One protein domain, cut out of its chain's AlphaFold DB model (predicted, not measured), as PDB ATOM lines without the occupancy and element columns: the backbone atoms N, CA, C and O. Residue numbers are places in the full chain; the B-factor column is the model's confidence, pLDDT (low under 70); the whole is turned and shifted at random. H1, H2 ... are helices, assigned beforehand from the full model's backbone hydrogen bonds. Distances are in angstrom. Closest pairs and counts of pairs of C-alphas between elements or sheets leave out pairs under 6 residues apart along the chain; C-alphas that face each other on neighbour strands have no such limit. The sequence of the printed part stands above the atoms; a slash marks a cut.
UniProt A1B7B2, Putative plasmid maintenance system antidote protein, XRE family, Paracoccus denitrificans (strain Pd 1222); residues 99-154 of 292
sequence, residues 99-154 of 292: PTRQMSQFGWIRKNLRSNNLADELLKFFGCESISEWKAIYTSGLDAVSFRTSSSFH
ATOM      1  N   PRO A  99     -49.595 -47.012 -41.715       91.56
ATOM      2  CA  PRO A  99     -49.576 -47.189 -43.173       91.56
ATOM      3  C   PRO A  99     -48.818 -46.059 -43.906       91.56
ATOM      4  O   PRO A  99     -49.303 -45.479 -44.882       91.56
ATOM      5  N   THR A 100     -47.602 -45.740 -43.459       92.38
ATOM      6  CA  THR A 100     -46.792 -44.568 -43.857       92.38
ATOM      7  C   THR A 100     -46.597 -44.432 -45.368       92.38
ATOM      8  O   THR A 100     -46.692 -43.332 -45.926       92.38
ATOM      9  N   ARG A 101     -46.407 -45.555 -46.073       91.81
ATOM     10  CA  ARG A 101     -46.296 -45.580 -47.540       91.81
ATOM     11  C   ARG A 101     -47.553 -45.032 -48.219       91.81
ATOM     12  O   ARG A 101     -47.443 -44.243 -49.158       91.81
ATOM     13  N   GLN A 102     -48.735 -45.438 -47.760       93.94
ATOM     14  CA  GLN A 102     -50.000 -44.963 -48.321       93.94
ATOM     15  C   GLN A 102     -50.325 -43.548 -47.865       93.94
ATOM     16  O   GLN A 102     -50.767 -42.762 -48.693       93.94
ATOM     17  N   MET A 103     -50.016 -43.180 -46.618       95.19
ATOM     18  CA  MET A 103     -50.131 -41.790 -46.159       95.19
ATOM     19  C   MET A 103     -49.329 -40.844 -47.072       95.19
ATOM     20  O   MET A 103     -49.848 -39.829 -47.534       95.19
ATOM     21  N   SER A 104     -48.099 -41.228 -47.437       93.75
ATOM     22  CA  SER A 104     -47.261 -40.478 -48.389       93.75
ATOM     23  C   SER A 104     -47.845 -40.461 -49.809       93.75
ATOM     24  O   SER A 104     -47.774 -39.455 -50.518       93.75
ATOM     25  N   GLN A 105     -48.420 -41.582 -50.259       94.00
ATOM     26  CA  GLN A 105     -49.064 -41.691 -51.573       94.00
ATOM     27  C   GLN A 105     -50.330 -40.830 -51.669       94.00
ATOM     28  O   GLN A 105     -50.592 -40.250 -52.722       94.00
ATOM     29  N   PHE A 106     -51.099 -40.749 -50.585       94.00
ATOM     30  CA  PHE A 106     -52.316 -39.947 -50.473       94.00
ATOM     31  C   PHE A 106     -52.027 -38.464 -50.215       94.00
ATOM     32  O   PHE A 106     -52.949 -37.656 -50.267       94.00
ATOM     33  N   GLY A 107     -50.762 -38.100 -49.985       93.94
ATOM     34  CA  GLY A 107     -50.342 -36.722 -49.741       93.94
ATOM     35  C   GLY A 107     -50.648 -36.223 -48.330       93.94
ATOM     36  O   GLY A 107     -50.705 -35.018 -48.125       93.94
ATOM     37  N   TRP A 108     -50.861 -37.128 -47.370       95.19
ATOM     38  CA  TRP A 108     -51.088 -36.778 -45.963       95.19
ATOM     39  C   TRP A 108     -49.791 -36.405 -45.244       95.19
ATOM     40  O   TRP A 108     -49.813 -35.614 -44.310       95.19
ATOM     41  N   ILE A 109     -48.672 -36.971 -45.699       94.50
ATOM     42  CA  ILE A 109     -47.320 -36.681 -45.215       94.50
ATOM     43  C   ILE A 109     -46.365 -36.511 -46.401       94.50
ATOM     44  O   ILE A 109     -46.645 -36.973 -47.518       94.50
ATOM     45  N   ARG A 110     -45.216 -35.866 -46.170       90.00
ATOM     46  CA  ARG A 110     -44.169 -35.718 -47.193       90.00
ATOM     47  C   ARG A 110     -43.590 -37.065 -47.636       90.00
ATOM     48  O   ARG A 110     -43.463 -38.011 -46.867       90.00
ATOM     49  N   LYS A 111     -43.176 -37.121 -48.903       87.25
ATOM     50  CA  LYS A 111     -42.515 -38.292 -49.502       87.25
ATOM     51  C   LYS A 111     -41.025 -38.332 -49.143       87.25
ATOM     52  O   LYS A 111     -40.407 -37.288 -48.961       87.25
ATOM     53  N   ASN A 112     -40.442 -39.534 -49.160       78.19
ATOM     54  CA  ASN A 112     -38.994 -39.785 -49.056       78.19
ATOM     55  C   ASN A 112     -38.327 -39.229 -47.779       78.19
ATOM     56  O   ASN A 112     -37.220 -38.691 -47.834       78.19
ATOM     57  N   LEU A 113     -38.988 -39.359 -46.627       76.44
ATOM     58  CA  LEU A 113     -38.421 -38.978 -45.331       76.44
ATOM     59  C   LEU A 113     -37.464 -40.060 -44.793       76.44
ATOM     60  O   LEU A 113     -37.695 -41.253 -44.984       76.44
ATOM     61  N   ARG A 114     -36.392 -39.639 -44.105       72.00
ATOM     62  CA  ARG A 114     -35.551 -40.520 -43.263       72.00
ATOM     63  C   ARG A 114     -36.300 -40.868 -41.966       72.00
ATOM     64  O   ARG A 114     -37.175 -40.100 -41.584       72.00
ATOM     65  N   SER A 115     -35.929 -41.954 -41.276       63.41
ATOM     66  CA  SER A 115     -36.674 -42.485 -40.110       63.41
ATOM     67  C   SER A 115     -37.003 -41.435 -39.038       63.41
ATOM     68  O   SER A 115     -38.174 -41.210 -38.748       63.41
ATOM     69  N   ASN A 116     -36.005 -40.690 -38.545       62.25
ATOM     70  CA  ASN A 116     -36.241 -39.672 -37.508       62.25
ATOM     71  C   ASN A 116     -37.157 -38.535 -38.001       62.25
ATOM     72  O   ASN A 116     -38.042 -38.096 -37.282       62.25
ATOM     73  N   ASN A 117     -37.034 -38.131 -39.270       80.94
ATOM     74  CA  ASN A 117     -37.900 -37.101 -39.854       80.94
ATOM     75  C   ASN A 117     -39.324 -37.615 -40.138       80.94
ATOM     76  O   ASN A 117     -40.253 -36.818 -40.250       80.94
ATOM     77  N   LEU A 118     -39.493 -38.928 -40.322       87.56
ATOM     78  CA  LEU A 118     -40.792 -39.550 -40.555       87.56
ATOM     79  C   LEU A 118     -41.636 -39.511 -39.287       87.56
ATOM     80  O   LEU A 118     -42.816 -39.188 -39.357       87.56
ATOM     81  N   ALA A 119     -41.035 -39.813 -38.143       87.50
ATOM     82  CA  ALA A 119     -41.742 -39.800 -36.877       87.50
ATOM     83  C   ALA A 119     -42.256 -38.408 -36.503       87.50
ATOM     84  O   ALA A 119     -43.432 -38.272 -36.179       87.50
ATOM     85  N   ASP A 120     -41.422 -37.376 -36.651       87.31
ATOM     86  CA  ASP A 120     -41.829 -35.985 -36.429       87.31
ATOM     87  C   ASP A 120     -42.977 -35.571 -37.354       87.31
ATOM     88  O   ASP A 120     -43.910 -34.882 -36.944       87.31
ATOM     89  N   GLU A 121     -42.930 -35.984 -38.623       92.56
ATOM     90  CA  GLU A 121     -44.000 -35.702 -39.583       92.56
ATOM     91  C   GLU A 121     -45.299 -36.438 -39.217       92.56
ATOM     92  O   GLU A 121     -46.385 -35.874 -39.350       92.56
ATOM     93  N   LEU A 122     -45.210 -37.677 -38.724       93.56
ATOM     94  CA  LEU A 122     -46.370 -38.436 -38.253       93.56
ATOM     95  C   LEU A 122     -46.971 -37.813 -36.991       93.56
ATOM     96  O   LEU A 122     -48.188 -37.659 -36.920       93.56
ATOM     97  N   LEU A 123     -46.142 -37.412 -36.027       91.81
ATOM     98  CA  LEU A 123     -46.585 -36.710 -34.822       91.81
ATOM     99  C   LEU A 123     -47.304 -35.406 -35.191       91.81
ATOM    100  O   LEU A 123     -48.439 -35.193 -34.764       91.81
ATOM    101  N   LYS A 124     -46.740 -34.618 -36.116       93.88
ATOM    102  CA  LYS A 124     -47.403 -33.430 -36.681       93.88
ATOM    103  C   LYS A 124     -48.728 -33.757 -37.361       93.88
ATOM    104  O   LYS A 124     -49.707 -33.045 -37.145       93.88
ATOM    105  N   PHE A 125     -48.790 -34.829 -38.152       95.50
ATOM    106  CA  PHE A 125     -50.036 -35.284 -38.775       95.50
ATOM    107  C   PHE A 125     -51.106 -35.605 -37.719       95.50
ATOM    108  O   PHE A 125     -52.253 -35.180 -37.851       95.50
ATOM    109  N   PHE A 126     -50.738 -36.285 -36.634       93.12
ATOM    110  CA  PHE A 126     -51.651 -36.583 -35.528       93.12
ATOM    111  C   PHE A 126     -51.915 -35.401 -34.583       93.12
ATOM    112  O   PHE A 126     -52.844 -35.486 -33.784       93.12
ATOM    113  N   GLY A 127     -51.178 -34.295 -34.724       91.44
ATOM    114  CA  GLY A 127     -51.285 -33.124 -33.855       91.44
ATOM    115  C   GLY A 127     -50.709 -33.350 -32.456       91.44
ATOM    116  O   GLY A 127     -51.259 -32.815 -31.505       91.44
ATOM    117  N   CYS A 128     -49.653 -34.158 -32.335       90.25
ATOM    118  CA  CYS A 128     -48.971 -34.453 -31.076       90.25
ATOM    119  C   CYS A 128     -47.505 -34.000 -31.139       90.25
ATOM    120  O   CYS A 128     -46.898 -33.986 -32.210       90.25
ATOM    121  N   GLU A 129     -46.921 -33.687 -29.989       83.94
ATOM    122  CA  GLU A 129     -45.513 -33.325 -29.806       83.94
ATOM    123  C   GLU A 129     -44.645 -34.544 -29.463       83.94
ATOM    124  O   GLU A 129     -43.433 -34.530 -29.669       83.94
ATOM    125  N   SER A 130     -45.250 -35.629 -28.964       83.38
ATOM    126  CA  SER A 130     -44.530 -36.855 -28.605       83.38
ATOM    127  C   SER A 130     -45.362 -38.126 -28.796       83.38
ATOM    128  O   SER A 130     -46.593 -38.098 -28.807       83.38
ATOM    129  N   ILE A 131     -44.689 -39.283 -28.875       82.56
ATOM    130  CA  ILE A 131     -45.359 -40.596 -28.861       82.56
ATOM    131  C   ILE A 131     -46.184 -40.779 -27.580       82.56
ATOM    132  O   ILE A 131     -47.248 -41.394 -27.618       82.56
ATOM    133  N   SER A 132     -45.696 -40.291 -26.439       78.69
ATOM    134  CA  SER A 132     -46.391 -40.423 -25.156       78.69
ATOM    135  C   SER A 132     -47.723 -39.680 -25.167       78.69
ATOM    136  O   SER A 132     -48.733 -40.242 -24.749       78.69
ATOM    137  N   GLU A 133     -47.743 -38.464 -25.710       82.06
ATOM    138  CA  GLU A 133     -48.975 -37.702 -25.917       82.06
ATOM    139  C   GLU A 133     -49.895 -38.396 -26.926       82.06
ATOM    140  O   GLU A 133     -51.077 -38.590 -26.649       82.06
ATOM    141  N   TRP A 134     -49.351 -38.862 -28.053       87.12
ATOM    142  CA  TRP A 134     -50.121 -39.622 -29.036       87.12
ATOM    143  C   TRP A 134     -50.797 -40.847 -28.401       87.12
ATOM    144  O   TRP A 134     -51.987 -41.079 -28.608       87.12
ATOM    145  N   LYS A 135     -50.086 -41.596 -27.548       81.12
ATOM    146  CA  LYS A 135     -50.677 -42.697 -26.773       81.12
ATOM    147  C   LYS A 135     -51.758 -42.170 -25.831       81.12
ATOM    148  O   LYS A 135     -52.855 -42.725 -25.796       81.12
ATOM    149  N   ALA A 136     -51.484 -41.100 -25.095       75.94
ATOM    150  CA  ALA A 136     -52.429 -40.523 -24.147       75.94
ATOM    151  C   ALA A 136     -53.713 -39.984 -24.795       75.94
ATOM    152  O   ALA A 136     -54.723 -39.927 -24.105       75.94
ATOM    153  N   ILE A 137     -53.701 -39.621 -26.080       77.31
ATOM    154  CA  ILE A 137     -54.883 -39.153 -26.822       77.31
ATOM    155  C   ILE A 137     -55.610 -40.317 -27.505       77.31
ATOM    156  O   ILE A 137     -56.830 -40.419 -27.428       77.31
ATOM    157  N   TYR A 138     -54.870 -41.197 -28.181       76.25
ATOM    158  CA  TYR A 138     -55.458 -42.178 -29.100       76.25
ATOM    159  C   TYR A 138     -55.562 -43.597 -28.534       76.25
ATOM    160  O   TYR A 138     -56.180 -44.459 -29.156       76.25
ATOM    161  N   THR A 139     -54.972 -43.864 -27.366       66.81
ATOM    162  CA  THR A 139     -55.031 -45.186 -26.705       66.81
ATOM    163  C   THR A 139     -55.747 -45.150 -25.353       66.81
ATOM    164  O   THR A 139     -56.064 -46.192 -24.783       66.81
ATOM    165  N   SER A 140     -56.076 -43.965 -24.844       53.22
ATOM    166  CA  SER A 140     -56.844 -43.757 -23.613       53.22
ATOM    167  C   SER A 140     -58.330 -44.086 -23.830       53.22
ATOM    168  O   SER A 140     -59.167 -43.241 -24.118       53.22
ATOM    169  N   GLY A 141     -58.654 -45.371 -23.714       48.31
ATOM    170  CA  GLY A 141     -60.001 -45.919 -23.935       48.31
ATOM    171  C   GLY A 141     -59.981 -47.292 -24.607       48.31
ATOM    172  O   GLY A 141     -60.946 -48.043 -24.508       48.31
ATOM    173  N   LEU A 142     -58.852 -47.646 -25.221       43.19
ATOM    174  CA  LEU A 142     -58.527 -48.987 -25.694       43.19
ATOM    175  C   LEU A 142     -57.603 -49.600 -24.647       43.19
ATOM    176  O   LEU A 142     -56.420 -49.286 -24.650       43.19
ATOM    177  N   ASP A 143     -58.169 -50.357 -23.699       37.28
ATOM    178  CA  ASP A 143     -57.483 -51.073 -22.612       37.28
ATOM    179  C   ASP A 143     -56.014 -50.663 -22.413       37.28
ATOM    180  O   ASP A 143     -55.097 -51.271 -22.966       37.28
ATOM    181  N   ALA A 144     -55.766 -49.667 -21.555       33.56
ATOM    182  CA  ALA A 144     -54.414 -49.279 -21.128       33.56
ATOM    183  C   ALA A 144     -53.592 -50.471 -20.571       33.56
ATOM    184  O   ALA A 144     -52.370 -50.399 -20.433       33.56
ATOM    185  N   VAL A 145     -54.266 -51.588 -20.275       32.81
ATOM    186  CA  VAL A 145     -53.684 -52.890 -19.948       32.81
ATOM    187  C   VAL A 145     -53.058 -53.561 -21.175       32.81
ATOM    188  O   VAL A 145     -51.922 -54.008 -21.067       32.81
ATOM    189  N   SER A 146     -53.703 -53.557 -22.349       29.36
ATOM    190  CA  SER A 146     -53.163 -54.164 -23.576       29.36
ATOM    191  C   SER A 146     -51.847 -53.512 -23.999       29.36
ATOM    192  O   SER A 146     -50.929 -54.227 -24.372       29.36
ATOM    193  N   PHE A 147     -51.673 -52.199 -23.809       36.53
ATOM    194  CA  PHE A 147     -50.395 -51.536 -24.103       36.53
ATOM    195  C   PHE A 147     -49.278 -51.892 -23.103       36.53
ATOM    196  O   PHE A 147     -48.097 -51.893 -23.449       36.53
ATOM    197  N   ARG A 148     -49.644 -52.219 -21.855       34.94
ATOM    198  CA  ARG A 148     -48.709 -52.677 -20.813       34.94
ATOM    199  C   ARG A 148     -48.383 -54.169 -20.913       34.94
ATOM    200  O   ARG A 148     -47.339 -54.578 -20.414       34.94
ATOM    201  N   THR A 149     -49.248 -54.971 -21.540       33.03
ATOM    202  CA  THR A 149     -49.095 -56.434 -21.628       33.03
ATOM    203  C   THR A 149     -48.826 -56.966 -23.041       33.03
ATOM    204  O   THR A 149     -48.439 -58.124 -23.174       33.03
ATOM    205  N   SER A 150     -48.982 -56.160 -24.096       34.94
ATOM    206  CA  SER A 150     -48.729 -56.548 -25.492       34.94
ATOM    207  C   SER A 150     -48.455 -55.334 -26.390       34.94
ATOM    208  O   SER A 150     -49.307 -54.478 -26.598       34.94
ATOM    209  N   SER A 151     -47.279 -55.296 -27.006       34.59
ATOM    210  CA  SER A 151     -46.812 -54.273 -27.955       34.59
ATOM    211  C   SER A 151     -47.537 -54.250 -29.314       34.59
ATOM    212  O   SER A 151     -47.005 -53.712 -30.281       34.59
ATOM    213  N   SER A 152     -48.738 -54.820 -29.440       40.22
ATOM    214  CA  SER A 152     -49.411 -54.951 -30.733       40.22
ATOM    215  C   SER A 152     -50.817 -54.370 -30.704       40.22
ATOM    216  O   SER A 152     -51.789 -55.070 -30.425       40.22
ATOM    217  N   PHE A 153     -50.937 -53.112 -31.111       49.91
ATOM    218  CA  PHE A 153     -52.111 -52.756 -31.897       49.91
ATOM    219  C   PHE A 153     -52.136 -53.630 -33.154       49.91
ATOM    220  O   PHE A 153     -51.089 -53.875 -33.766       49.91
ATOM    221  N   HIS A 154     -53.316 -54.087 -33.572       62.16
ATOM    222  CA  HIS A 154     -53.437 -54.642 -34.912       62.16
ATOM    223  C   HIS A 154     -53.222 -53.495 -35.908       62.16
ATOM    224  O   HIS A 154     -53.801 -52.421 -35.761       62.16
TER     225      HIS A 154
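What this domain is: This is residues 99 to 154 of the 292 residues of the protein "Putative plasmid maintenance system antidote protein, XRE family" of Paracoccus denitrificans (strain Pd 1222) (UniProt A1B7B2). Four short helices stand one after another round a loose, open arch, with H2 and H3 along its top and H1 and H4 at its two feet. The middle of the arch is hollow, and the tail after H4, residues 150 to 154, folds back toward the foot with H1. The printed part has 56 residues, with four named helices in the order H1, H2, H3, H4 and no named strand, and the class is all helix. It is loose, with a radius of gyration of the C-alphas of 12.9 A, and elongated, spanning 35 by 22 by 18 A.

How they stand to each other: H2, residues 115 to 126, is the longest helix. With residues 123 to 126 alone it only just touches H3, residues 131 to 138, with 3 pairs of C-alphas within 8 A. Their closest C-alphas are those of Leu 123 and Ile 131, 7.2 A apart. H2 and H3 run the same way at a shallow tilt of 29 degrees. H1, residues 100 to 106, and H2 are near each other, with 5 pairs of C-alphas within 10 A, the closest at 8.3 A. H4, residues 144 to 149, is apart from H1, H2 and H3, and H1 is apart from H3. Every O i to N i+4 pair is within hydrogen-bond range in H1 and H3, against 7 of 8 in H2 and 1 of 2 in H4.

Where its parts are: H2 is 16.7 A long, from C-alpha 115 at (-36.674, -42.485, -40.110) to C-alpha 126. H3 measures 10.2 A, H1 9.8 A and H4 8.9 A. H1 begins with C-alpha 100 at (-46.792, -44.568, -43.857), and H4 ends with C-alpha 149 at (-49.095, -56.434, -21.628).

The domain as a whole: The C-alphas farthest apart, those of Asn 112 and Val 145, are 35.1 A apart, while those of Pro 99 and His 154 are 11.8 A apart. The printed part has no cut. The links H2 to H3 and H3 to H4 are tight, and H1 to H2 is short. The mean pLDDT of the printed part is 73.7; residues 115 to 116 and 139 to 154 are under 70, and H4 has a mean of 33.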